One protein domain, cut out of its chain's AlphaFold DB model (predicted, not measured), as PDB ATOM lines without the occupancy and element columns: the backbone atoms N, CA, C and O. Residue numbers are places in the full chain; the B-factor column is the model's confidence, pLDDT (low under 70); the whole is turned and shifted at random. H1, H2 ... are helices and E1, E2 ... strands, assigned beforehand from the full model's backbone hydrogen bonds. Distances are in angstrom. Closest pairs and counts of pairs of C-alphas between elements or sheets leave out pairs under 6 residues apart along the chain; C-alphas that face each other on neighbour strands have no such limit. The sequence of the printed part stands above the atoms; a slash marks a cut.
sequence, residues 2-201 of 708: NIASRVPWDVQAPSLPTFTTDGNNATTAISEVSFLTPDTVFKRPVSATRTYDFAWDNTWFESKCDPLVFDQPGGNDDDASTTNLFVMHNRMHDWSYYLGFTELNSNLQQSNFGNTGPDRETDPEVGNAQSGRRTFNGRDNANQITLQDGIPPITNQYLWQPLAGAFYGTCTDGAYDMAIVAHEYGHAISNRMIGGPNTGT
ATOM      1  N   ASN A   2     194.845  22.364-235.404       84.31
ATOM      2  CA  ASN A   2     193.822  21.546-234.755       84.31
ATOM      3  C   ASN A   2     194.539  20.543-233.836       84.31
ATOM      4  O   ASN A   2     195.497  19.910-234.283       84.31
ATOM      5  N   ILE A   3     194.183  20.505-232.552       91.62
ATOM      6  CA  ILE A   3     194.842  19.612-231.585       91.62
ATOM      7  C   ILE A   3     194.188  18.236-231.536       91.62
ATOM      8  O   ILE A   3     194.901  17.283-231.238       91.62
ATOM      9  N   ALA A   4     192.902  18.154-231.890       95.06
ATOM     10  CA  ALA A   4     192.186  16.896-232.037       95.06
ATOM     11  C   ALA A   4     192.774  16.101-233.211       95.06
ATOM     12  O   ALA A   4     193.282  15.005-233.038       95.06
ATOM     13  N   SER A   5     192.872  16.728-234.385       95.25
ATOM     14  CA  SER A   5     193.534  16.146-235.558       95.25
ATOM     15  C   SER A   5     194.879  16.819-235.843       95.25
ATOM     16  O   SER A   5     194.960  17.829-236.550       95.25
ATOM     17  N   ARG A   6     195.968  16.262-235.290       93.56
ATOM     18  CA  ARG A   6     197.337  16.819-235.428       93.56
ATOM     19  C   ARG A   6     197.915  16.697-236.840       93.56
ATOM     20  O   ARG A   6     198.846  17.429-237.191       93.56
ATOM     21  N   VAL A   7     197.359  15.793-237.640       93.94
ATOM     22  CA  VAL A   7     197.604  15.634-239.076       93.94
ATOM     23  C   VAL A   7     196.270  15.764-239.827       93.94
ATOM     24  O   VAL A   7     195.223  15.580-239.210       93.94
ATOM     25  N   PRO A   8     196.271  16.118-241.127       95.31
ATOM     26  CA  PRO A   8     195.061  16.052-241.947       95.31
ATOM     27  C   PRO A   8     194.393  14.673-241.871       95.31
ATOM     28  O   PRO A   8     195.088  13.674-241.708       95.31
ATOM     29  N   TRP A   9     193.070  14.621-242.026       96.62
ATOM     30  CA  TRP A   9     192.303  13.388-241.845       96.62
ATOM     31  C   TRP A   9     192.741  12.246-242.769       96.62
ATOM     32  O   TRP A   9     192.758  11.115-242.321       96.62
ATOM     33  N   ASP A  10     193.196  12.514-243.994       96.56
ATOM     34  CA  ASP A  10     193.721  11.520-244.950       96.56
ATOM     35  C   ASP A  10     195.224  11.210-244.764       96.56
ATOM     36  O   ASP A  10     195.955  10.951-245.723       96.56
ATOM     37  N   VAL A  11     195.742  11.318-243.541       95.56
ATOM     38  CA  VAL A  11     197.146  11.041-243.211       95.56
ATOM     39  C   VAL A  11     197.207  10.093-242.020       95.56
ATOM     40  O   VAL A  11     196.704  10.406-240.943       95.56
ATOM     41  N   GLN A  12     197.908   8.971-242.177       90.31
ATOM     42  CA  GLN A  12     198.312   8.122-241.055       90.31
ATOM     43  C   GLN A  12     199.618   8.658-240.467       90.31
ATOM     44  O   GLN A  12     200.637   8.708-241.155       90.31
ATOM     45  N   ALA A  13     199.629   9.078-239.204       80.56
ATOM     46  CA  ALA A  13     200.851   9.576-238.574       80.56
ATOM     47  C   ALA A  13     201.900   8.451-238.381       80.56
ATOM     48  O   ALA A  13     201.523   7.310-238.131       80.56
ATOM     49  N   PRO A  14     203.219   8.735-238.474       72.88
ATOM     50  CA  PRO A  14     203.866  10.000-238.852       72.88
ATOM     51  C   PRO A  14     204.084  10.145-240.380       72.88
ATOM     52  O   PRO A  14     204.984  10.866-240.812       72.88
ATOM     53  N   SER A  15     203.324   9.409-241.190       77.88
ATOM     54  CA  SER A  15     203.566   9.157-242.614       77.88
ATOM     55  C   SER A  15     203.049  10.265-243.547       77.88
ATOM     56  O   SER A  15     202.607  11.336-243.130       77.88
ATOM     57  N   LEU A  16     203.179  10.018-244.855       82.56
ATOM     58  CA  LEU A  16     202.648  10.854-245.935       82.56
ATOM     59  C   LEU A  16     201.127  10.650-246.108       82.56
ATOM     60  O   LEU A  16     200.596   9.668-245.589       82.56
ATOM     61  N   PRO A  17     200.432  11.543-246.844       93.81
ATOM     62  CA  PRO A  17     199.020  11.356-247.179       93.81
ATOM     63  C   PRO A  17     198.735   9.987-247.793       93.81
ATOM     64  O   PRO A  17     199.522   9.489-248.601       93.81
ATOM     65  N   THR A  18     197.597   9.408-247.422       95.88
ATOM     66  CA  THR A  18     197.100   8.131-247.950       95.88
ATOM     67  C   THR A  18     196.406   8.311-249.299       95.88
ATOM     68  O   THR A  18     196.273   7.347-250.050       95.88
ATOM     69  N   PHE A  19     196.009   9.550-249.639       96.94
ATOM     70  CA  PHE A  19     195.276   9.904-250.862       96.94
ATOM     71  C   PHE A  19     193.920   9.191-250.989       96.94
ATOM     72  O   PHE A  19     193.371   9.082-252.086       96.94
ATOM     73  N   THR A  20     193.374   8.704-249.874       97.75
ATOM     74  CA  THR A  20     192.117   7.950-249.797       97.75
ATOM     75  C   THR A  20     191.435   8.196-248.442       97.75
ATOM     76  O   THR A  20     191.926   8.997-247.647       97.75
ATOM     77  N   THR A  21     190.299   7.552-248.178       97.81
ATOM     78  CA  THR A  21     189.548   7.593-246.908       97.81
ATOM     79  C   THR A  21     190.203   6.717-245.834       97.81
ATOM     80  O   THR A  21     189.602   5.789-245.292       97.81
ATOM     81  N   ASP A  22     191.481   6.980-245.565       97.12
ATOM     82  CA  ASP A  22     192.307   6.255-244.599       97.12
ATOM     83  C   ASP A  22     193.213   7.244-243.858       97.12
ATOM     84  O   ASP A  22     193.911   8.049-244.480       97.12
ATOM     85  N   GLY A  23     193.162   7.227-242.533       97.00
ATOM     86  CA  GLY A  23     193.571   8.345-241.701       97.00
ATOM     87  C   GLY A  23     193.981   7.964-240.294       97.00
ATOM     88  O   GLY A  23     193.940   6.803-239.901       97.00
ATOM     89  N   ASN A  24     194.368   8.971-239.507       97.19
ATOM     90  CA  ASN A  24     194.694   8.746-238.103       97.19
ATOM     91  C   ASN A  24     193.460   8.403-237.265       97.19
ATOM     92  O   ASN A  24     193.571   7.569-236.384       97.19
ATOM     93  N   ASN A  25     192.312   9.033-237.511       97.62
ATOM     94  CA  ASN A  25     191.151   8.893-236.622       97.62
ATOM     95  C   ASN A  25     190.131   7.876-237.146       97.62
ATOM     96  O   ASN A  25     189.335   7.339-236.384       97.62
ATOM     97  N   ALA A  26     190.124   7.643-238.459       98.00
ATOM     98  CA  ALA A  26     189.177   6.756-239.111       98.00
ATOM     99  C   ALA A  26     189.789   6.108-240.355       98.00
ATOM    100  O   ALA A  26     190.695   6.656-240.986       98.00
ATOM    101  N   THR A  27     189.234   4.967-240.738       97.75
ATOM    102  CA  THR A  27     189.459   4.290-242.015       97.75
ATOM    103  C   THR A  27     188.111   3.812-242.530       97.75
ATOM    104  O   THR A  27     187.442   3.021-241.872       97.75
ATOM    105  N   THR A  28     187.724   4.234-243.729       98.31
ATOM    106  CA  THR A  28     186.389   3.944-244.265       98.31
ATOM    107  C   THR A  28     186.481   3.308-245.642       98.31
ATOM    108  O   THR A  28     187.293   3.737-246.465       98.31
ATOM    109  N   ALA A  29     185.670   2.281-245.886       98.00
ATOM    110  CA  ALA A  29     185.559   1.577-247.160       98.00
ATOM    111  C   ALA A  29     184.121   1.077-247.381       98.00
ATOM    112  O   ALA A  29     183.339   0.986-246.435       98.00
ATOM    113  N   ILE A  30     183.796   0.699-248.617       96.62
ATOM    114  CA  ILE A  30     182.589  -0.091-248.901       96.62
ATOM    115  C   ILE A  30     182.744  -1.497-248.313       96.62
ATOM    116  O   ILE A  30     183.801  -2.117-248.476       96.62
ATOM    117  N   SER A  31     181.674  -2.019-247.705       95.38
ATOM    118  CA  SER A  31     181.565  -3.427-247.303       95.38
ATOM    119  C   SER A  31     180.383  -4.087-248.014       95.38
ATOM    120  O   SER A  31     179.229  -3.796-247.729       95.38
ATOM    121  N   GLU A  32     180.644  -4.970-248.977       91.25
ATOM    122  CA  GLU A  32     179.591  -5.532-249.827       91.25
ATOM    123  C   GLU A  32     178.892  -6.747-249.225       91.25
ATOM    124  O   GLU A  32     177.678  -6.904-249.392       91.25
ATOM    125  N   VAL A  33     179.668  -7.636-248.599       89.00
ATOM    126  CA  VAL A  33     179.204  -8.976-248.212       89.00
ATOM    127  C   VAL A  33     179.028  -9.085-246.709       89.00
ATOM    128  O   VAL A  33     178.037  -9.642-246.245       89.00
ATOM    129  N   SER A  34     179.973  -8.575-245.929       91.00
ATOM    130  CA  SER A  34     179.847  -8.593-244.480       91.00
ATOM    131  C   SER A  34     179.019  -7.400-243.997       91.00
ATOM    132  O   SER A  34     179.373  -6.255-244.259       91.00
ATOM    133  N   PHE A  35     177.936  -7.676-243.264       88.69
ATOM    134  CA  PHE A  35     177.105  -6.653-242.613       88.69
ATOM    135  C   PHE A  35     177.629  -6.245-241.224       88.69
ATOM    136  O   PHE A  35     177.161  -5.261-240.657       88.69
ATOM    137  N   LEU A  36     178.559  -7.017-240.648       90.38
ATOM    138  CA  LEU A  36     179.001  -6.858-239.254       90.38
ATOM    139  C   LEU A  36     180.482  -6.477-239.132       90.38
ATOM    140  O   LEU A  36     180.855  -5.643-238.315       90.38
ATOM    141  N   THR A  37     181.339  -7.100-239.936       92.44
ATOM    142  CA  THR A  37     182.793  -6.868-239.941       92.44
ATOM    143  C   THR A  37     183.265  -6.255-241.262       92.44
ATOM    144  O   THR A  37     182.546  -6.361-242.253       92.44
ATOM    145  N   PRO A  38     184.462  -5.656-241.335       91.31
ATOM    146  CA  PRO A  38     184.996  -5.168-242.602       91.31
ATOM    147  C   PRO A  38     185.226  -6.303-243.608       91.31
ATOM    148  O   PRO A  38     185.672  -7.395-243.243       91.31
ATOM    149  N   ASP A  39     184.971  -6.031-244.886       91.06
ATOM    150  CA  ASP A  39     185.308  -6.954-245.966       91.06
ATOM    151  C   ASP A  39     186.831  -7.166-246.082       91.06
ATOM    152  O   ASP A  39     187.655  -6.324-245.729       91.06
ATOM    153  N   THR A  40     187.225  -8.311-246.647       87.50
ATOM    154  CA  THR A  40     188.650  -8.634-246.877       87.50
ATOM    155  C   THR A  40     189.274  -7.857-248.042       87.50
ATOM    156  O   THR A  40     190.499  -7.810-248.169       87.50
ATOM    157  N   VAL A  41     188.445  -7.251-248.897       86.06
ATOM    158  CA  VAL A  41     188.862  -6.419-250.030       86.06
ATOM    159  C   VAL A  41     188.278  -5.026-249.843       86.06
ATOM    160  O   VAL A  41     187.089  -4.810-250.050       86.06
ATOM    161  N   PHE A  42     189.131  -4.069-249.485       89.75
ATOM    162  CA  PHE A  42     188.706  -2.693-249.247       89.75
ATOM    163  C   PHE A  42     188.565  -1.916-250.558       89.75
ATOM    164  O   PHE A  42     189.546  -1.736-251.286       89.75
ATOM    165  N   LYS A  43     187.362  -1.408-250.832       93.56
ATOM    166  CA  LYS A  43     187.109  -0.452-251.916       93.56
ATOM    167  C   LYS A  43     187.002   0.951-251.327       93.56
ATOM    168  O   LYS A  43     186.154   1.191-250.470       93.56
ATOM    169  N   ARG A  44     187.887   1.847-251.764       96.06
ATOM    170  CA  ARG A  44     187.949   3.238-251.307       96.06
ATOM    171  C   ARG A  44     188.145   4.191-252.488       96.06
ATOM    172  O   ARG A  44     188.888   3.828-253.410       96.06
ATOM    173  N   PRO A  45     187.593   5.411-252.425       96.19
ATOM    174  CA  PRO A  45     187.914   6.457-253.384       96.19
ATOM    175  C   PRO A  45     189.394   6.842-253.298       96.19
ATOM    176  O   PRO A  45     189.967   6.908-252.209       96.19
ATOM    177  N   VAL A  46     190.027   7.151-254.431       95.50
ATOM    178  CA  VAL A  46     191.428   7.607-254.479       95.50
ATOM    179  C   VAL A  46     191.521   8.950-255.192       95.50
ATOM    180  O   VAL A  46     191.022   9.107-256.303       95.50
ATOM    181  N   SER A  47     192.224   9.910-254.586       96.25
ATOM    182  CA  SER A  47     192.437  11.245-255.149       96.25
ATOM    183  C   SER A  47     193.884  11.707-254.980       96.25
ATOM    184  O   SER A  47     194.311  12.122-253.903       96.25
ATOM    185  N   ALA A  48     194.653  11.705-256.074       94.50
ATOM    186  CA  ALA A  48     196.054  12.144-256.068       94.50
ATOM    187  C   ALA A  48     196.221  13.635-255.711       94.50
ATOM    188  O   ALA A  48     197.275  14.044-255.222       94.50
ATOM    189  N   THR A  49     195.191  14.453-255.949       95.06
ATOM    190  CA  THR A  49     195.170  15.878-255.586       95.06
ATOM    191  C   THR A  49     194.584  16.129-254.201       95.06
ATOM    192  O   THR A  49     194.580  17.280-253.767       95.06
ATOM    193  N   ARG A  50     194.117  15.080-253.504       94.75
ATOM    194  CA  ARG A  50     193.430  15.167-252.203       94.75
ATOM    195  C   ARG A  50     192.174  16.044-252.278       94.75
ATOM    196  O   ARG A  50     191.840  16.780-251.355       94.75
ATOM    197  N   THR A  51     191.508  15.987-253.430       95.12
ATOM    198  CA  THR A  51     190.196  16.586-253.688       95.12
ATOM    199  C   THR A  51     189.186  15.448-253.732       95.12
ATOM    200  O   THR A  51     189.211  14.657-254.674       95.12
ATOM    201  N   TYR A  52     188.364  15.335-252.693       95.25
ATOM    202  CA  TYR A  52     187.365  14.277-252.527       95.25
ATOM    203  C   TYR A  52     185.978  14.821-252.885       95.25
ATOM    204  O   TYR A  52     185.122  14.989-252.023       95.25
ATOM    205  N   ASP A  53     185.822  15.196-254.152       93.62
ATOM    206  CA  ASP A  53     184.590  15.740-254.725       93.62
ATOM    207  C   ASP A  53     184.077  14.729-255.753       93.62
ATOM    208  O   ASP A  53     184.641  14.596-256.844       93.62
ATOM    209  N   PHE A  54     183.095  13.932-255.339       95.12
ATOM    210  CA  PHE A  54     182.540  12.824-256.111       95.12
ATOM    211  C   PHE A  54     181.082  13.116-256.449       95.12
ATOM    212  O   PHE A  54     180.383  13.783-255.686       95.12
ATOM    213  N   ALA A  55     180.631  12.620-257.601       92.44
ATOM    214  CA  ALA A  55     179.236  12.749-257.995       92.44
ATOM    215  C   ALA A  55     178.326  12.048-256.976       92.44
ATOM    216  O   ALA A  55     178.674  10.989-256.453       92.44
ATOM    217  N   TRP A  56     177.176  12.664-256.716       95.25
ATOM    218  CA  TRP A  56     176.091  12.089-255.938       95.25
ATOM    219  C   TRP A  56     174.844  12.114-256.812       95.25
ATOM    220  O   TRP A  56     174.236  13.168-257.013       95.25
ATOM    221  N   ASP A  57     174.516  10.953-257.366       96.06
ATOM    222  CA  ASP A  57     173.398  10.754-258.285       96.06
ATOM    223  C   ASP A  57     172.143  10.242-257.551       96.06
ATOM    224  O   ASP A  57     171.088  10.090-258.163       96.06
ATOM    225  N   ASN A  58     172.246  10.011-256.233       95.56
ATOM    226  CA  ASN A  58     171.192   9.458-255.377       95.56
ATOM    227  C   ASN A  58     170.650   8.120-255.921       95.56
ATOM    228  O   ASN A  58     169.445   7.863-255.980       95.56
ATOM    229  N   THR A  59     171.577   7.265-256.353       96.75
ATOM    230  CA  THR A  59     171.336   6.098-257.206       96.75
ATOM    231  C   THR A  59     170.359   5.106-256.571       96.75
ATOM    232  O   THR A  59     169.465   4.590-257.249       96.75
ATOM    233  N   TRP A  60     170.470   4.857-255.265       95.56
ATOM    234  CA  TRP A  60     169.586   3.942-254.539       95.56
ATOM    235  C   TRP A  60     168.130   4.406-254.551       95.56
ATOM    236  O   TRP A  60     167.221   3.613-254.792       95.56
ATOM    237  N   PHE A  61     167.910   5.704-254.339       94.81
ATOM    238  CA  PHE A  61     166.583   6.302-254.352       94.81
ATOM    239  C   PHE A  61     165.982   6.288-255.760       94.81
ATOM    240  O   PHE A  61     164.877   5.781-255.959       94.81
ATOM    241  N   GLU A  62     166.729   6.782-256.752       95.38
ATOM    242  CA  GLU A  62     166.266   6.906-258.142       95.38
ATOM    243  C   GLU A  62     165.995   5.543-258.795       95.38
ATOM    244  O   GLU A  62     165.053   5.380-259.574       95.38
ATOM    245  N   SER A  63     166.786   4.527-258.438       93.62
ATOM    246  CA  SER A  63     166.574   3.147-258.888       93.62
ATOM    247  C   SER A  63     165.453   2.418-258.143       93.62
ATOM    248  O   SER A  63     165.066   1.320-258.550       93.62
ATOM    249  N   LYS A  64     164.897   3.034-257.091       91.75
ATOM    250  CA  LYS A  64     163.910   2.445-256.175       91.75
ATOM    251  C   LYS A  64     164.429   1.176-255.503       91.75
ATOM    252  O   LYS A  64     163.771   0.139-255.544       91.75
ATOM    253  N   CYS A  65     165.601   1.273-254.883       92.12
ATOM    254  CA  CYS A  65     166.250   0.171-254.186       92.12
ATOM    255  C   CYS A  65     166.628  -1.016-255.098       92.12
ATOM    256  O   CYS A  65     166.538  -2.168-254.680       92.12
ATOM    257  N   ASP A  66     167.016  -0.779-256.357       92.12
ATOM    258  CA  ASP A  66     167.422  -1.867-257.263       92.12
ATOM    259  C   ASP A  66     168.886  -2.276-257.001       92.12
ATOM    260  O   ASP A  66     169.794  -1.500-257.300       92.12
ATOM    261  N   PRO A  67     169.189  -3.492-256.506       91.75
ATOM    262  CA  PRO A  67     170.566  -3.911-256.244       91.75
ATOM    263  C   PRO A  67     171.418  -4.086-257.510       91.75
ATOM    264  O   PRO A  67     172.641  -4.204-257.398       91.75
ATOM    265  N   LEU A  68     170.834  -4.069-258.716       93.38
ATOM    266  CA  LEU A  68     171.601  -4.078-259.969       93.38
ATOM    267  C   LEU A  68     172.496  -2.842-260.126       93.38
ATOM    268  O   LEU A  68     173.444  -2.871-260.919       93.38
ATOM    269  N   VAL A  69     172.237  -1.772-259.364       94.81
ATOM    270  CA  VAL A  69     173.086  -0.574-259.351       94.81
ATOM    271  C   VAL A  69     174.490  -0.854-258.812       94.81
ATOM    272  O   VAL A  69     175.443  -0.225-259.262       94.81
ATOM    273  N   PHE A  70     174.669  -1.847-257.929       94.56
ATOM    274  CA  PHE A  70     175.982  -2.170-257.345       94.56
ATOM    275  C   PHE A  70     176.995  -2.680-258.377       94.56
ATOM    276  O   PHE A  70     178.200  -2.655-258.128       94.56
ATOM    277  N   ASP A  71     176.512  -3.163-259.523       94.44
ATOM    278  CA  ASP A  71     177.341  -3.688-260.609       94.44
ATOM    279  C   ASP A  71     177.592  -2.646-261.719       94.44
ATOM    280  O   ASP A  71     178.319  -2.925-262.678       94.44
ATOM    281  N   GLN A  72     177.017  -1.442-261.606       93.38
ATOM    282  CA  GLN A  72     177.231  -0.346-262.553       93.38
ATOM    283  C   GLN A  72     178.514   0.444-262.234       93.38
ATOM    284  O   GLN A  72     178.992   0.436-261.097       93.38
ATOM    285  N   PRO A  73     179.106   1.154-263.215       91.88
ATOM    286  CA  PRO A  73     180.202   2.083-262.945       91.88
ATOM    287  C   PRO A  73     179.798   3.139-261.908       91.88
ATOM    288  O   PRO A  73     178.791   3.811-262.094       91.88
ATOM    289  N   GLY A  74     180.593   3.292-260.846       90.44
ATOM    290  CA  GLY A  74     180.276   4.172-259.711       90.44
ATOM    291  C   GLY A  74     179.458   3.501-258.600       90.44
ATOM    292  O   GLY A  74     179.407   4.028-257.491       90.44
ATOM    293  N   GLY A  75     178.897   2.315-258.864       94.81
ATOM    294  CA  GLY A  75     178.087   1.569-257.908       94.81
ATOM    295  C   GLY A  75     176.861   2.361-257.456       94.81
ATOM    296  O   GLY A  75     176.215   3.037-258.254       94.81
ATOM    297  N   ASN A  76     176.561   2.289-256.164       96.00
ATOM    298  CA  ASN A  76     175.526   3.094-255.532       96.00
ATOM    299  C   ASN A  76     176.151   4.347-254.909       96.00
ATOM    300  O   ASN A  76     176.212   4.461-253.690       96.00
ATOM    301  N   ASP A  77     176.691   5.250-255.727       97.69
ATOM    302  CA  ASP A  77     177.424   6.421-255.225       97.69
ATOM    303  C   ASP A  77     178.590   6.027-254.279       97.69
ATOM    304  O   ASP A  77     178.828   6.683-253.261       97.69
ATOM    305  N   ASP A  78     179.309   4.935-254.589       96.81
ATOM    306  CA  ASP A  78     180.252   4.260-253.675       96.81
ATOM    307  C   ASP A  78     181.313   5.220-253.103       96.81
ATOM    308  O   ASP A  78     181.596   5.228-251.900       96.81
ATOM    309  N   ASP A  79     181.892   6.057-253.968       97.62
ATOM    310  CA  ASP A  79     182.940   7.009-253.599       97.62
ATOM    311  C   ASP A  79     182.397   8.154-252.726       97.62
ATOM    312  O   ASP A  79     183.046   8.548-251.750       97.62
ATOM    313  N   ALA A  80     181.204   8.672-253.039       97.81
ATOM    314  CA  ALA A  80     180.558   9.738-252.275       97.81
ATOM    315  C   ALA A  80     180.097   9.239-250.896       97.81
ATOM    316  O   ALA A  80     180.375   9.896-249.891       97.81
ATOM    317  N   SER A  81     179.507   8.043-250.828       97.94
ATOM    318  CA  SER A  81     179.050   7.396-249.592       97.94
ATOM    319  C   SER A  81     180.219   7.131-248.639       97.94
ATOM    320  O   SER A  81     180.224   7.575-247.487       97.94
ATOM    321  N   THR A  82     181.287   6.516-249.159       98.12
ATOM    322  CA  THR A  82     182.512   6.236-248.393       98.12
ATOM    323  C   THR A  82     183.171   7.523-247.894       98.12
ATOM    324  O   THR A  82     183.616   7.598-246.747       98.12
ATOM    325  N   THR A  83     183.230   8.558-248.739       98.12
ATOM    326  CA  THR A  83     183.808   9.856-248.366       98.12
ATOM    327  C   THR A  83     182.975  10.555-247.296       98.12
ATOM    328  O   THR A  83     183.548  11.088-246.345       98.12
ATOM    329  N   ASN A  84     181.645  10.540-247.414       97.75
ATOM    330  CA  ASN A  84     180.765  11.183-246.444       97.75
ATOM    331  C   ASN A  84     180.912  10.547-245.056       97.75
ATOM    332  O   ASN A  84     181.170  11.260-244.085       97.75
ATOM    333  N   LEU A  85     180.864   9.214-244.974       98.56
ATOM    334  CA  LEU A  85     181.055   8.491-243.715       98.56
ATOM    335  C   LEU A  85     182.436   8.773-243.094       98.56
ATOM    336  O   LEU A  85     182.534   9.076-241.905       98.56
ATOM    337  N   PHE A  86     183.499   8.777-243.906       98.62
ATOM    338  CA  PHE A  86     184.851   9.116-243.451       98.62
ATOM    339  C   PHE A  86     184.945  10.527-242.859       98.62
ATOM    340  O   PHE A  86     185.537  10.730-241.796       98.62
ATOM    341  N   VAL A  87     184.363  11.517-243.544       97.94
ATOM    342  CA  VAL A  87     184.321  12.904-243.066       97.94
ATOM    343  C   VAL A  87     183.555  12.986-241.751       97.94
ATOM    344  O   VAL A  87     184.016  13.651-240.825       97.94
ATOM    345  N   MET A  88     182.425  12.292-241.634       97.38
ATOM    346  CA  MET A  88     181.593  12.351-240.437       97.38
ATOM    347  C   MET A  88     182.255  11.724-239.212       97.38
ATOM    348  O   MET A  88     182.262  12.366-238.161       97.38
ATOM    349  N   HIS A  89     182.915  10.570-239.339       98.69
ATOM    350  CA  HIS A  89     183.710  10.006-238.240       98.69
ATOM    351  C   HIS A  89     184.802  10.967-237.767       98.69
ATOM    352  O   HIS A  89     184.972  11.185-236.570       98.69
ATOM    353  N   ASN A  90     185.510  11.610-238.698       98.56
ATOM    354  CA  ASN A  90     186.538  12.581-238.338       98.56
ATOM    355  C   ASN A  90     185.964  13.858-237.693       98.56
ATOM    356  O   ASN A  90     186.602  14.442-236.815       98.56
ATOM    357  N   ARG A  91     184.761  14.298-238.088       98.00
ATOM    358  CA  ARG A  91     184.084  15.428-237.436       98.00
ATOM    359  C   ARG A  91     183.623  15.080-236.019       98.00
ATOM    360  O   ARG A  91     183.809  15.906-235.129       98.00
ATOM    361  N   MET A  92     183.073  13.883-235.804       98.62
ATOM    362  CA  MET A  92     182.685  13.405-234.471       98.62
ATOM    363  C   MET A  92     183.897  13.212-233.560       98.62
ATOM    364  O   MET A  92     183.859  13.644-232.406       98.62
ATOM    365  N   HIS A  93     184.997  12.668-234.090       98.56
ATOM    366  CA  HIS A  93     186.285  12.617-233.400       98.56
ATOM    367  C   HIS A  93     186.708  14.012-232.918       98.56
ATOM    368  O   HIS A  93     186.938  14.225-231.729       98.56
ATOM    369  N   ASP A  94     186.770  14.989-233.827       98.31
ATOM    370  CA  ASP A  94     187.236  16.331-233.483       98.31
ATOM    371  C   ASP A  94     186.313  17.043-232.486       98.31
ATOM    372  O   ASP A  94     186.804  17.690-231.564       98.31
ATOM    373  N   TRP A  95     184.993  16.922-232.643       98.25
ATOM    374  CA  TRP A  95     184.015  17.518-231.728       98.25
ATOM    375  C   TRP A  95     184.109  16.923-230.316       98.25
ATOM    376  O   TRP A  95     184.246  17.662-229.338       98.25
ATOM    377  N   SER A  96     184.110  15.592-230.208       98.56
ATOM    378  CA  SER A  96     184.173  14.889-228.921       98.56
ATOM    379  C   SER A  96     185.524  15.062-228.214       98.56
ATOM    380  O   SER A  96     185.568  15.111-226.982       98.56
ATOM    381  N   TYR A  97     186.618  15.284-228.956       98.50
ATOM    382  CA  TYR A  97     187.922  15.628-228.379       98.50
ATOM    383  C   TYR A  97     187.846  16.869-227.482       98.50
ATOM    384  O   TYR A  97     188.384  16.882-226.373       98.50
ATOM    385  N   TYR A  98     187.121  17.905-227.920       97.62
ATOM    386  CA  TYR A  98     186.932  19.142-227.153       97.62
ATOM    387  C   TYR A  98     185.910  19.020-226.013       97.62
ATOM    388  O   TYR A  98     185.747  19.961-225.233       97.62
ATOM    389  N   LEU A  99     185.243  17.873-225.897       98.06
ATOM    390  CA  LEU A  99     184.408  17.503-224.756       98.06
ATOM    391  C   LEU A  99     185.144  16.598-223.760       98.06
ATOM    392  O   LEU A  99     184.678  16.439-222.636       98.06
ATOM    393  N   GLY A 100     186.327  16.089-224.119       97.06
ATOM    394  CA  GLY A 100     187.179  15.289-223.239       97.06
ATOM    395  C   GLY A 100     187.466  13.877-223.742       97.06
ATOM    396  O   GLY A 100     188.239  13.171-223.091       97.06
ATOM    397  N   PHE A 101     186.929  13.463-224.894       98.12
ATOM    398  CA  PHE A 101     187.262  12.184-225.527       98.12
ATOM    399  C   PHE A 101     188.621  12.275-226.237       98.12
ATOM    400  O   PHE A 101     188.731  12.483-227.442       98.12
ATOM    401  N   THR A 102     189.678  12.203-225.434       97.88
ATOM    402  CA  THR A 102     191.083  12.354-225.846       97.88
ATOM    403  C   THR A 102     191.821  11.024-225.765       97.88
ATOM    404  O   THR A 102     191.273  10.044-225.268       97.88
ATOM    405  N   GLU A 103     193.097  10.990-226.151       97.25
ATOM    406  CA  GLU A 103     193.909   9.770-226.074       97.25
ATOM    407  C   GLU A 103     193.976   9.208-224.642       97.25
ATOM    408  O   GLU A 103     193.933   8.000-224.421       97.25
ATOM    409  N   LEU A 104     194.019  10.081-223.627       96.38
ATOM    410  CA  LEU A 104     194.012   9.658-222.219       96.38
ATOM    411  C   LEU A 104     192.686   9.012-221.802       96.38
ATOM    412  O   LEU A 104     192.694   8.117-220.951       96.38
ATOM    413  N   ASN A 105     191.596   9.434-222.439       96.56
ATOM    414  CA  ASN A 105     190.238   8.942-222.230       96.56
ATOM    415  C   ASN A 105     189.796   8.008-223.373       96.56
ATOM    416  O   ASN A 105     188.603   7.896-223.644       96.56
ATOM    417  N   SER A 106     190.766   7.338-224.011       96.25
ATOM    418  CA  SER A 106     190.560   6.206-224.925       96.25
ATOM    419  C   SER A 106     189.743   6.530-226.172       96.25
ATOM    420  O   SER A 106     188.859   5.763-226.570       96.25
ATOM    421  N   ASN A 107     190.061   7.677-226.778       97.62
ATOM    422  CA  ASN A 107     189.586   8.026-228.108       97.62
ATOM    423  C   ASN A 107     190.147   7.111-229.206       97.62
ATOM    424  O   ASN A 107     190.955   6.227-228.946       97.62
ATOM    425  N   LEU A 108     189.661   7.306-230.431       97.69
ATOM    426  CA  LEU A 108     189.866   6.374-231.540       97.69
ATOM    427  C   LEU A 108     190.964   6.890-232.470       97.69
ATOM    428  O   LEU A 108     190.705   7.776-233.293       97.69
ATOM    429  N   GLN A 109     192.193   6.386-232.332       95.88
ATOM    430  CA  GLN A 109     193.330   6.890-233.101       95.88
ATOM    431  C   GLN A 109     194.376   5.814-233.444       95.88
ATOM    432  O   GLN A 109     194.895   5.069-232.616       95.88
ATOM    433  N   GLN A 110     194.827   5.828-234.697       96.06
ATOM    434  CA  GLN A 110     195.938   5.018-235.187       96.06
ATOM    435  C   GLN A 110     197.255   5.339-234.471       96.06
ATOM    436  O   GLN A 110     198.034   4.429-234.191       96.06
ATOM    437  N   SER A 111     197.519   6.618-234.200       95.56
ATOM    438  CA  SER A 111     198.624   7.063-233.358       95.56
ATOM    439  C   SER A 111     198.144   8.068-232.324       95.56
ATOM    440  O   SER A 111     197.441   9.027-232.649       95.56
ATOM    441  N   ASN A 112     198.637   7.907-231.099       96.00
ATOM    442  CA  ASN A 112     198.398   8.828-229.991       96.00
ATOM    443  C   ASN A 112     199.517   9.849-229.803       96.00
ATOM    444  O   ASN A 112     199.552  10.578-228.811       96.00
ATOM    445  N   PHE A 113     200.464   9.913-230.747       94.06
ATOM    446  CA  PHE A 113     201.576  10.867-230.737       94.06
ATOM    447  C   PHE A 113     202.414  10.829-229.445       94.06
ATOM    448  O   PHE A 113     202.996  11.839-229.047       94.06
ATOM    449  N   GLY A 114     202.469   9.663-228.792       94.19
ATOM    450  CA  GLY A 114     203.158   9.460-227.518       94.19
ATOM    451  C   GLY A 114     202.418   9.992-226.284       94.19
ATOM    452  O   GLY A 114     203.024  10.049-225.216       94.19
ATOM    453  N   ASN A 115     201.143  10.383-226.404       94.62
ATOM    454  CA  ASN A 115     200.322  10.800-225.260       94.62
ATOM    455  C   ASN A 115     199.951   9.613-224.346       94.62
ATOM    456  O   ASN A 115     199.661   9.817-223.168       94.62
ATOM    457  N   THR A 116     199.977   8.387-224.870       96.00
ATOM    458  CA  THR A 116     199.677   7.136-224.154       96.00
ATOM    459  C   THR A 116     200.682   6.033-224.514       96.00
ATOM    460  O   THR A 116     201.625   6.257-225.279       96.00
ATOM    461  N   GLY A 117     200.528   4.854-223.899       93.88
ATOM    462  CA  GLY A 117     201.309   3.663-224.236       93.88
ATOM    463  C   GLY A 117     200.919   3.073-225.604       93.88
ATOM    464  O   GLY A 117     199.788   3.278-226.041       93.88
ATOM    465  N   PRO A 118     201.818   2.328-226.280       92.00
ATOM    466  CA  PRO A 118     201.546   1.739-227.600       92.00
ATOM    467  C   PRO A 118     200.381   0.737-227.640       92.00
ATOM    468  O   PRO A 118     199.892   0.404-228.708       92.00
ATOM    469  N   ASP A 119     199.971   0.217-226.486       93.81
ATOM    470  CA  ASP A 119     198.836  -0.690-226.305       93.81
ATOM    471  C   ASP A 119     197.472   0.017-226.324       93.81
ATOM    472  O   ASP A 119     196.450  -0.654-226.270       93.81
ATOM    473  N   ARG A 120     197.460   1.354-226.392       95.31
ATOM    474  CA  ARG A 120     196.255   2.200-226.381       95.31
ATOM    475  C   ARG A 120     196.084   3.021-227.660       95.31
ATOM    476  O   ARG A 120     195.334   3.982-227.668       95.31
ATOM    477  N   GLU A 121     196.865   2.728-228.695       95.50
ATOM    478  CA  GLU A 121     196.719   3.301-230.039       95.50
ATOM    479  C   GLU A 121     196.457   2.166-231.036       95.50
ATOM    480  O   GLU A 121     196.347   1.005-230.647       95.50
ATOM    481  N   THR A 122     196.416   2.474-232.331       96.25
ATOM    482  CA  THR A 122     196.088   1.525-233.412       96.25
ATOM    483  C   THR A 122     194.613   1.153-233.507       96.25
ATOM    484  O   THR A 122     194.276   0.137-234.107       96.25
ATOM    485  N   ASP A 123     193.733   2.018-233.002       97.50
ATOM    486  CA  ASP A 123     192.285   1.825-232.989       97.50
ATOM    487  C   ASP A 123     191.483   2.961-233.656       97.50
ATOM    488  O   ASP A 123     190.530   3.476-233.069       97.50
ATOM    489  N   PRO A 124     191.818   3.362-234.901       97.69
ATOM    490  CA  PRO A 124     190.975   4.299-235.637       97.69
ATOM    491  C   PRO A 124     189.576   3.706-235.858       97.69
ATOM    492  O   PRO A 124     189.422   2.491-235.993       97.69
ATOM    493  N   GLU A 125     188.567   4.565-235.982       98.62
ATOM    494  CA  GLU A 125     187.203   4.143-236.310       98.62
ATOM    495  C   GLU A 125     187.142   3.464-237.687       98.62
ATOM    496  O   GLU A 125     187.478   4.078-238.707       98.62
ATOM    497  N   VAL A 126     186.694   2.207-237.738       98.56
ATOM    498  CA  VAL A 126     186.515   1.474-238.995       98.56
ATOM    499  C   VAL A 126     185.096   1.669-239.512       98.56
ATOM    500  O   VAL A 126     184.154   1.051-239.035       98.56
ATOM    501  N   GLY A 127     184.944   2.495-240.547       98.06
ATOM    502  CA  GLY A 127     183.651   2.729-241.184       98.06
ATOM    503  C   GLY A 127     183.388   1.804-242.368       98.06
ATOM    504  O   GLY A 127     184.093   1.863-243.376       98.06
ATOM    505  N   ASN A 128     182.321   1.018-242.288       98.12
ATOM    506  CA  ASN A 128     181.806   0.221-243.394       98.12
ATOM    507  C   ASN A 128     180.593   0.927-244.008       98.12
ATOM    508  O   ASN A 128     179.483   0.861-243.474       98.12
ATOM    509  N   ALA A 129     180.809   1.603-245.135       97.75
ATOM    510  CA  ALA A 129     179.732   2.192-245.920       97.75
ATOM    511  C   ALA A 129     178.963   1.095-246.672       97.75
ATOM    512  O   ALA A 129     179.567   0.153-247.200       97.75
ATOM    513  N   GLN A 130     177.635   1.229-246.716       96.56
ATOM    514  CA  GLN A 130     176.719   0.288-247.375       96.56
ATOM    515  C   GLN A 130     176.941  -1.164-246.935       96.56
ATOM    516  O   GLN A 130     176.961  -2.085-247.753       96.56
ATOM    517  N   SER A 131     177.161  -1.348-245.636       96.31
ATOM    518  CA  SER A 131     177.630  -2.598-245.058       96.31
ATOM    519  C   SER A 131     176.656  -3.741-245.322       96.31
ATOM    520  O   SER A 131     175.458  -3.652-245.059       96.31
ATOM    521  N   GLY A 132     177.175  -4.822-245.903       93.56
ATOM    522  CA  GLY A 132     176.381  -5.976-246.289       93.56
ATOM    523  C   GLY A 132     175.346  -5.674-247.371       93.56
ATOM    524  O   GLY A 132     174.339  -6.379-247.417       93.56
ATOM    525  N   ARG A 133     175.553  -4.673-248.250       92.06
ATOM    526  CA  ARG A 133     174.565  -4.263-249.275       92.06
ATOM    527  C   ARG A 133     174.045  -5.398-250.162       92.06
ATOM    528  O   ARG A 133     172.921  -5.307-250.653       92.06
ATOM    529  N   ARG A 134     174.810  -6.483-250.338       89.75
ATOM    530  CA  ARG A 134     174.404  -7.684-251.100       89.75
ATOM    531  C   ARG A 134     173.727  -8.766-250.249       89.75
ATOM    532  O   ARG A 134     173.477  -9.863-250.744       89.75
ATOM    533  N   THR A 135     173.471  -8.494-248.974       84.81
ATOM    534  CA  THR A 135     172.898  -9.436-248.008       84.81
ATOM    535  C   THR A 135     171.632  -8.881-247.379       84.81
ATOM    536  O   THR A 135     171.423  -7.672-247.321       84.81
ATOM    537  N   PHE A 136     170.806  -9.788-246.865       76.00
ATOM    538  CA  PHE A 136     169.553  -9.444-246.204       76.00
ATOM    539  C   PHE A 136     169.765  -8.635-244.911       76.00
ATOM    540  O   PHE A 136     169.046  -7.678-244.656       76.00
ATOM    541  N   ASN A 137     170.783  -8.984-244.116       81.88
ATOM    542  CA  ASN A 137     171.015  -8.377-242.798       81.88
ATOM    543  C   ASN A 137     171.620  -6.960-242.864       81.88
ATOM    544  O   ASN A 137     171.683  -6.286-241.841       81.88
ATOM    545  N   GLY A 138     172.052  -6.499-244.044       86.31
ATOM    546  CA  GLY A 138     172.563  -5.145-244.280       86.31
ATOM    547  C   GLY A 138     171.479  -4.168-244.744       86.31
ATOM    548  O   GLY A 138     171.662  -3.503-245.771       86.31
ATOM    549  N   ARG A 139     170.329  -4.138-244.053       89.44
ATOM    550  CA  ARG A 139     169.200  -3.232-244.334       89.44
ATOM    551  C   ARG A 139     168.588  -2.629-243.072       89.44
ATOM    552  O   ARG A 139     168.563  -3.284-242.032       89.44
ATOM    553  N   ASP A 140     168.048  -1.418-243.213       90.94
ATOM    554  CA  ASP A 140     167.173  -0.739-242.243       90.94
ATOM    555  C   ASP A 140     167.717  -0.676-240.814       90.94
ATOM    556  O   ASP A 140     167.001  -0.902-239.833       90.94
ATOM    557  N   ASN A 141     169.024  -0.454-240.696       93.38
ATOM    558  CA  ASN A 141     169.683  -0.298-239.412       93.38
ATOM    559  C   ASN A 141     171.068   0.345-239.577       93.38
ATOM    560  O   ASN A 141     171.520   0.639-240.684       93.38
ATOM    561  N   ALA A 142     171.764   0.497-238.464       96.69
ATOM    562  CA  ALA A 142     173.206   0.639-238.391       96.69
ATOM    563  C   ALA A 142     173.684  -0.083-237.117       96.69
ATOM    564  O   ALA A 142     172.879  -0.678-236.398       96.69
ATOM    565  N   ASN A 143     174.992  -0.152-236.881       96.25
ATOM    566  CA  ASN A 143     175.509  -0.532-235.564       96.25
ATOM    567  C   ASN A 143     176.947  -0.078-235.357       96.25
ATOM    568  O   ASN A 143     177.701   0.106-236.319       96.25
ATOM    569  N   GLN A 144     177.318  -0.052-234.078       97.44
ATOM    570  CA  GLN A 144     178.665   0.151-233.590       97.44
ATOM    571  C   GLN A 144     179.174  -1.043-232.782       97.44
ATOM    572  O   GLN A 144     178.573  -1.469-231.795       97.44
ATOM    573  N   ILE A 145     180.366  -1.521-233.130       96.81
ATOM    574  CA  ILE A 145     181.137  -2.470-232.329       96.81
ATOM    575  C   ILE A 145     182.322  -1.716-231.728       96.81
ATOM    576  O   ILE A 145     183.306  -1.472-232.413       96.81
ATOM    577  N   THR A 146     182.252  -1.335-230.451       94.94
ATOM    578  CA  THR A 146     183.257  -0.431-229.855       94.94
ATOM    579  C   THR A 146     184.608  -1.090-229.547       94.94
ATOM    580  O   THR A 146     185.653  -0.468-229.714       94.94
ATOM    581  N   LEU A 147     184.593  -2.349-229.097       95.06
ATOM    582  CA  LEU A 147     185.777  -3.081-228.618       95.06
ATOM    583  C   LEU A 147     186.607  -2.309-227.561       95.06
ATOM    584  O   LEU A 147     186.291  -1.192-227.150       95.06
ATOM    585  N   GLN A 148     187.636  -2.964-227.036       95.81
ATOM    586  CA  GLN A 148     188.537  -2.389-226.036       95.81
ATOM    587  C   GLN A 148     189.453  -1.317-226.643       95.81
ATOM    588  O   GLN A 148     189.722  -1.332-227.843       95.81
ATOM    589  N   ASP A 149     189.972  -0.423-225.799       97.31
ATOM    590  CA  ASP A 149     191.010   0.544-226.179       97.31
ATOM    591  C   ASP A 149     192.230  -0.155-226.804       97.31
ATOM    592  O   ASP A 149     192.657  -1.217-226.338       97.31
ATOM    593  N   GLY A 150     192.753   0.417-227.890       96.75
ATOM    594  CA  GLY A 150     193.804  -0.196-228.709       96.75
ATOM    595  C   GLY A 150     193.324  -1.273-229.695       96.75
ATOM    596  O   GLY A 150     194.142  -1.851-230.412       96.75
ATOM    597  N   ILE A 151     192.014  -1.546-229.775       97.25
ATOM    598  CA  ILE A 151     191.406  -2.382-230.820       97.25
ATOM    599  C   ILE A 151     190.422  -1.530-231.640       97.25
ATOM    600  O   ILE A 151     189.505  -0.957-231.050       97.25
ATOM    601  N   PRO A 152     190.568  -1.457-232.981       97.56
ATOM    602  CA  PRO A 152     189.699  -0.641-233.824       97.56
ATOM    603  C   PRO A 152     188.212  -0.964-233.636       97.56
ATOM    604  O   PRO A 152     187.825  -2.120-233.849       97.56
ATOM    605  N   PRO A 153     187.374   0.024-233.285       97.88
ATOM    606  CA  PRO A 153     185.931  -0.134-233.361       97.88
ATOM    607  C   PRO A 153     185.447  -0.206-234.811       97.88
ATOM    608  O   PRO A 153     186.171   0.157-235.740       97.88
ATOM    609  N   ILE A 154     184.221  -0.694-235.003       98.44
ATOM    610  CA  ILE A 154     183.610  -0.889-236.319       98.44
ATOM    611  C   ILE A 154     182.206  -0.277-236.339       98.44
ATOM    612  O   ILE A 154     181.305  -0.820-235.698       98.44
ATOM    613  N   THR A 155     182.011   0.765-237.145       98.31
ATOM    614  CA  THR A 155     180.695   1.285-237.537       98.31
ATOM    615  C   THR A 155     180.230   0.618-238.827       98.31
ATOM    616  O   THR A 155     180.948   0.604-239.832       98.31
ATOM    617  N   ASN A 156     178.984   0.155-238.861       98.12
ATOM    618  CA  ASN A 156     178.326  -0.345-240.064       98.12
ATOM    619  C   ASN A 156     177.126   0.534-240.429       98.12
ATOM    620  O   ASN A 156     176.167   0.603-239.669       98.12
ATOM    621  N   GLN A 157     177.161   1.163-241.606       98.12
ATOM    622  CA  GLN A 157     176.039   1.940-242.144       98.12
ATOM    623  C   GLN A 157     175.317   1.135-243.222       98.12
ATOM    624  O   GLN A 157     175.958   0.710-244.186       98.12
ATOM    625  N   TYR A 158     174.010   0.908-243.078       97.12
ATOM    626  CA  TYR A 158     173.238   0.112-244.036       97.12
ATOM    627  C   TYR A 158     172.472   0.959-245.048       97.12
ATOM    628  O   TYR A 158     172.271   2.163-244.887       97.12
ATOM    629  N   LEU A 159     172.031   0.291-246.112       96.12
ATOM    630  CA  LEU A 159     171.020   0.833-247.009       96.12
ATOM    631  C   LEU A 159     169.640   0.690-246.362       96.12
ATOM    632  O   LEU A 159     169.368  -0.299-245.686       96.12
ATOM    633  N   TRP A 160     168.768   1.653-246.603       94.19
ATOM    634  CA  TRP A 160     167.396   1.670-246.111       94.19
ATOM    635  C   TRP A 160     166.423   1.464-247.260       94.19
ATOM    636  O   TRP A 160     166.693   1.880-248.391       94.19
ATOM    637  N   GLN A 161     165.308   0.799-246.978       89.62
ATOM    638  CA  GLN A 161     164.248   0.505-247.931       89.62
ATOM    639  C   GLN A 161     162.960   0.065-247.226       89.62
ATOM    640  O   GLN A 161     162.984  -0.323-246.067       89.62
ATOM    641  N   PRO A 162     161.817   0.042-247.918       85.38
ATOM    642  CA  PRO A 162     160.644  -0.662-247.423       85.38
ATOM    643  C   PRO A 162     160.894  -2.160-247.160       85.38
ATOM    644  O   PRO A 162     161.261  -2.906-248.071       85.38
ATOM    645  N   LEU A 163     160.644  -2.610-245.926       80.19
ATOM    646  CA  LEU A 163     160.611  -4.014-245.512       80.19
ATOM    647  C   LEU A 163     159.203  -4.405-245.049       80.19
ATOM    648  O   LEU A 163     158.734  -4.004-243.975       80.19
ATOM    649  N   ALA A 164     158.552  -5.244-245.859       73.88
ATOM    650  CA  ALA A 164     157.170  -5.669-245.673       73.88
ATOM    651  C   ALA A 164     156.877  -6.191-244.257       73.88
ATOM    652  O   ALA A 164     157.561  -7.073-243.740       73.88
ATOM    653  N   GLY A 165     155.832  -5.640-243.627       70.75
ATOM    654  CA  GLY A 165     155.377  -6.040-242.290       70.75
ATOM    655  C   GLY A 165     156.375  -5.798-241.146       70.75
ATOM    656  O   GLY A 165     156.168  -6.347-240.059       70.75
ATOM    657  N   ALA A 166     157.437  -5.012-241.368       77.44
ATOM    658  CA  ALA A 166     158.473  -4.733-240.374       77.44
ATOM    659  C   ALA A 166     158.805  -3.235-240.243       77.44
ATOM    660  O   ALA A 166     158.479  -2.624-239.225       77.44
ATOM    661  N   PHE A 167     159.465  -2.640-241.233       83.25
ATOM    662  CA  PHE A 167     159.942  -1.256-241.170       83.25
ATOM    663  C   PHE A 167     159.918  -0.653-242.575       83.25
ATOM    664  O   PHE A 167     160.460  -1.240-243.499       83.25
ATOM    665  N   TYR A 168     159.256   0.488-242.766       83.56
ATOM    666  CA  TYR A 168     159.089   1.125-244.078       83.56
ATOM    667  C   TYR A 168     159.997   2.345-244.232       83.56
ATOM    668  O   TYR A 168     159.540   3.495-244.257       83.56
ATOM    669  N   GLY A 169     161.303   2.084-244.331       88.25
ATOM    670  CA  GLY A 169     162.297   3.108-244.643       88.25
ATOM    671  C   GLY A 169     162.124   3.683-246.052       88.25
ATOM    672  O   GLY A 169     161.427   3.131-246.900       88.25
ATOM    673  N   THR A 170     162.746   4.823-246.323       90.25
ATOM    674  CA  THR A 170     162.922   5.365-247.677       90.25
ATOM    675  C   THR A 170     164.113   4.672-248.335       90.25
ATOM    676  O   THR A 170     165.094   4.405-247.646       90.25
ATOM    677  N   CYS A 171     164.074   4.450-249.658       92.69
ATOM    678  CA  CYS A 171     165.245   4.040-250.445       92.69
ATOM    679  C   CYS A 171     166.381   5.063-250.298       92.69
ATOM    680  O   CYS A 171     166.480   6.002-251.080       92.69
ATOM    681  N   THR A 172     167.217   4.913-249.273       95.44
ATOM    682  CA  THR A 172     168.300   5.843-248.924       95.44
ATOM    683  C   THR A 172     169.547   5.085-248.477       95.44
ATOM    684  O   THR A 172     169.469   3.950-248.017       95.44
ATOM    685  N   ASP A 173     170.721   5.689-248.641       97.38
ATOM    686  CA  ASP A 173     171.961   5.173-248.055       97.38
ATOM    687  C   ASP A 173     172.191   5.835-246.690       97.38
ATOM    688  O   ASP A 173     172.328   7.060-246.607       97.38
ATOM    689  N   GLY A 174     172.224   5.023-245.626       96.44
ATOM    690  CA  GLY A 174     172.390   5.480-244.245       96.44
ATOM    691  C   GLY A 174     173.717   6.194-243.999       96.44
ATOM    692  O   GLY A 174     173.794   7.045-243.120       96.44
ATOM    693  N   ALA A 175     174.735   5.966-244.838       96.94
ATOM    694  CA  ALA A 175     175.999   6.694-244.763       96.94
ATOM    695  C   ALA A 175     175.854   8.205-245.030       96.94
ATOM    696  O   ALA A 175     176.781   8.954-244.715       96.94
ATOM    697  N   TYR A 176     174.724   8.667-245.586       96.25
ATOM    698  CA  TYR A 176     174.394  10.091-245.726       96.25
ATOM    699  C   TYR A 176     173.581  10.660-244.554       96.25
ATOM    700  O   TYR A 176     173.511  11.883-244.414       96.25
ATOM    701  N   ASP A 177     173.013   9.816-243.690       95.31
ATOM    702  CA  ASP A 177     172.291  10.265-242.501       95.31
ATOM    703  C   ASP A 177     173.278  10.591-241.375       95.31
ATOM    704  O   ASP A 177     173.715   9.740-240.598       95.31
ATOM    705  N   MET A 178     173.655  11.865-241.288       94.12
ATOM    706  CA  MET A 178     174.605  12.332-240.280       94.12
ATOM    707  C   MET A 178     174.127  12.090-238.840       94.12
ATOM    708  O   MET A 178     174.972  12.015-237.949       94.12
ATOM    709  N   ALA A 179     172.814  11.976-238.602       95.69
ATOM    710  CA  ALA A 179     172.275  11.714-237.274       95.69
ATOM    711  C   ALA A 179     172.536  10.257-236.862       95.69
ATOM    712  O   ALA A 179     173.005  10.020-235.751       95.69
ATOM    713  N   ILE A 180     172.357   9.299-237.783       97.25
ATOM    714  CA  ILE A 180     172.719   7.887-237.559       97.25
ATOM    715  C   ILE A 180     174.228   7.739-237.362       97.25
ATOM    716  O   ILE A 180     174.665   7.090-236.418       97.25
ATOM    717  N   VAL A 181     175.052   8.372-238.203       97.69
ATOM    718  CA  VAL A 181     176.517   8.268-238.063       97.69
ATOM    719  C   VAL A 181     176.993   8.820-236.713       97.69
ATOM    720  O   VAL A 181     177.856   8.223-236.070       97.69
ATOM    721  N   ALA A 182     176.430   9.945-236.263       97.88
ATOM    722  CA  ALA A 182     176.736  10.502-234.948       97.88
ATOM    723  C   ALA A 182     176.237   9.606-233.802       97.88
ATOM    724  O   ALA A 182     176.953   9.462-232.812       97.88
ATOM    725  N   HIS A 183     175.067   8.976-233.956       98.31
ATOM    726  CA  HIS A 183     174.538   7.998-233.007       98.31
ATOM    727  C   HIS A 183     175.488   6.796-232.857       98.31
ATOM    728  O   HIS A 183     175.940   6.500-231.753       98.31
ATOM    729  N   GLU A 184     175.895   6.153-233.954       98.25
ATOM    730  CA  GLU A 184     176.811   5.004-233.878       98.25
ATOM    731  C   GLU A 184     178.175   5.383-233.287       98.25
ATOM    732  O   GLU A 184     178.721   4.682-232.434       98.25
ATOM    733  N   TYR A 185     178.713   6.552-233.641       98.62
ATOM    734  CA  TYR A 185     179.945   7.036-233.017       98.62
ATOM    735  C   TYR A 185     179.755   7.335-231.513       98.62
ATOM    736  O   TYR A 185     180.675   7.152-230.712       98.62
ATOM    737  N   GLY A 186     178.552   7.747-231.100       98.12
ATOM    738  CA  GLY A 186     178.166   7.940-229.700       98.12
ATOM    739  C   GLY A 186     178.226   6.654-228.869       98.12
ATOM    740  O   GLY A 186     178.674   6.688-227.714       98.12
ATOM    741  N   HIS A 187     177.906   5.502-229.468       97.75
ATOM    742  CA  HIS A 187     178.118   4.192-228.840       97.75
ATOM    743  C   HIS A 187     179.601   3.949-228.567       97.75
ATOM    744  O   HIS A 187     179.955   3.453-227.497       97.75
ATOM    745  N   ALA A 188     180.478   4.343-229.495       97.56
ATOM    746  CA  ALA A 188     181.922   4.234-229.316       97.56
ATOM    747  C   ALA A 188     182.408   5.079-228.131       97.56
ATOM    748  O   ALA A 188     183.125   4.588-227.262       97.56
ATOM    749  N   ILE A 189     181.972   6.338-228.070       98.06
ATOM    750  CA  ILE A 189     182.341   7.274-227.002       98.06
ATOM    751  C   ILE A 189     181.879   6.742-225.641       98.06
ATOM    752  O   ILE A 189     182.686   6.589-224.722       98.06
ATOM    753  N   SER A 190     180.587   6.436-225.507       96.75
ATOM    754  CA  SER A 190     180.001   6.035-224.225       96.75
ATOM    755  C   SER A 190     180.586   4.716-223.711       96.75
ATOM    756  O   SER A 190     180.936   4.632-222.535       96.75
ATOM    757  N   ASN A 191     180.792   3.712-224.576       95.69
ATOM    758  CA  ASN A 191     181.392   2.433-224.176       95.69
ATOM    759  C   ASN A 191     182.893   2.523-223.854       95.69
ATOM    760  O   ASN A 191     183.378   1.708-223.072       95.69
ATOM    761  N   ARG A 192     183.639   3.485-224.413       96.50
ATOM    762  CA  ARG A 192     185.047   3.710-224.030       96.50
ATOM    763  C   ARG A 192     185.181   4.497-222.724       96.50
ATOM    764  O   ARG A 192     186.129   4.269-221.974       96.50
ATOM    765  N   MET A 193     184.267   5.428-222.450       96.69
ATOM    766  CA  MET A 193     184.374   6.321-221.290       96.69
ATOM    767  C   MET A 193     183.723   5.751-220.019       96.69
ATOM    768  O   MET A 193     184.347   5.792-218.956       96.69
ATOM    769  N   ILE A 194     182.508   5.199-220.105       95.06
ATOM    770  CA  ILE A 194     181.758   4.684-218.943       95.06
ATOM    771  C   ILE A 194     182.319   3.332-218.505       95.06
ATOM    772  O   ILE A 194     182.549   2.444-219.324       95.06
ATOM    773  N   GLY A 195     182.544   3.154-217.198       91.19
ATOM    774  CA  GLY A 195     183.146   1.923-216.670       91.19
ATOM    775  C   GLY A 195     184.606   1.701-217.100       91.19
ATOM    776  O   GLY A 195     185.192   0.652-216.801       91.19
ATOM    777  N   GLY A 196     185.201   2.695-217.767       89.50
ATOM    778  CA  GLY A 196     186.546   2.670-218.318       89.50
ATOM    779  C   GLY A 196     186.680   1.893-219.639       89.50
ATOM    780  O   GLY A 196     185.781   1.159-220.052       89.50
ATOM    781  N   PRO A 197     187.864   1.975-220.271       90.12
ATOM    782  CA  PRO A 197     188.070   1.649-221.688       90.12
ATOM    783  C   PRO A 197     187.809   0.213-222.135       90.12
ATOM    784  O   PRO A 197     187.721  -0.049-223.331       90.12
ATOM    785  N   ASN A 198     187.763  -0.727-221.193       88.69
ATOM    786  CA  ASN A 198     187.791  -2.159-221.492       88.69
ATOM    787  C   ASN A 198     186.541  -2.904-221.021       88.69
ATOM    788  O   ASN A 198     186.402  -4.092-221.315       88.69
ATOM    789  N   THR A 199     185.675  -2.233-220.259       88.50
ATOM    790  CA  THR A 199     184.510  -2.858-219.623       88.50
ATOM    791  C   THR A 199     183.230  -2.582-220.407       88.50
ATOM    792  O   THR A 199     182.394  -3.476-220.521       88.50
ATOM    793  N   GLY A 200     183.098  -1.382-220.982       86.12
ATOM    794  CA  GLY A 200     181.865  -0.943-221.628       86.12
ATOM    795  C   GLY A 200     180.812  -0.457-220.634       86.12
ATOM    796  O   GLY A 200     180.928  -0.644-219.415       86.12
ATOM    797  N   THR A 201     179.745   0.138-221.175       86.50
ATOM    798  CA  THR A 201     178.661   0.716-220.367       86.50
ATOM    799  C   THR A 201     177.982  -0.330-219.490       86.50
ATOM    800  O   THR A 201     177.734  -0.063-218.323       86.50
TER     801      THR A 201
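What this domain is: This is residues 2 to 201 of the 708 residues of the protein "Peptidase M36" of Nitriliruptorales bacterium (UniProt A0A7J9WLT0). Little of the model is regular: loops run round a small four-stranded sheet with helices H3 and H4 over one face, and hairpin E5, E6 lies at one end. The 200 printed residues, 75 in named elements, run E1 H1 H2 H3 E2 E3 E4 E5 E6 H4: mixed class, sheet E1 E2 E4 E3 mixed, compact, radius of gyration of the C-alphas 16.6 A, spans 48 by 41 by 28 A.

How they stand to each other: E2, residues 125 to 129, is parallel to E1, 26 to 30 (N 27 and O 125, 2.8 A), and to E4, 154 to 157 (N 128 and O 155, 2.8 A). E3, 142 to 145, forms a hairpin with E4 (N 145 and O 154, 2.8 A). H3, 78 to 97, and H4, 178 to 193, on the same face, touch at Met 92 and Ala 182, C-alphas 6.6 A apart, in a steep tilt of 44 degrees; every O i to N i+4 pair in both is within hydrogen-bond range. E5, 159 to 163, forms a hairpin with E6, 167 to 173 (N 160 and O 172, 2.8 A). H1, 59 to 62, is close but not clearly touching H2, 67 to 71; H2 has 0 of 1 such pairs, and 2 of 2 O i to N i+3.

Where its parts are: H3 measures 28.8 A, H4 22.2 A. E1 begins at C-alpha 26 (189.177, 6.756, -239.111); H4 ends at C-alpha 193 (184.374, 6.321, -221.290).

The domain as a whole: The printed part has no cut; links E1 to H1, H3 to E2 and E2 to E3 are long. No printed residue is under 70 in pLDDT.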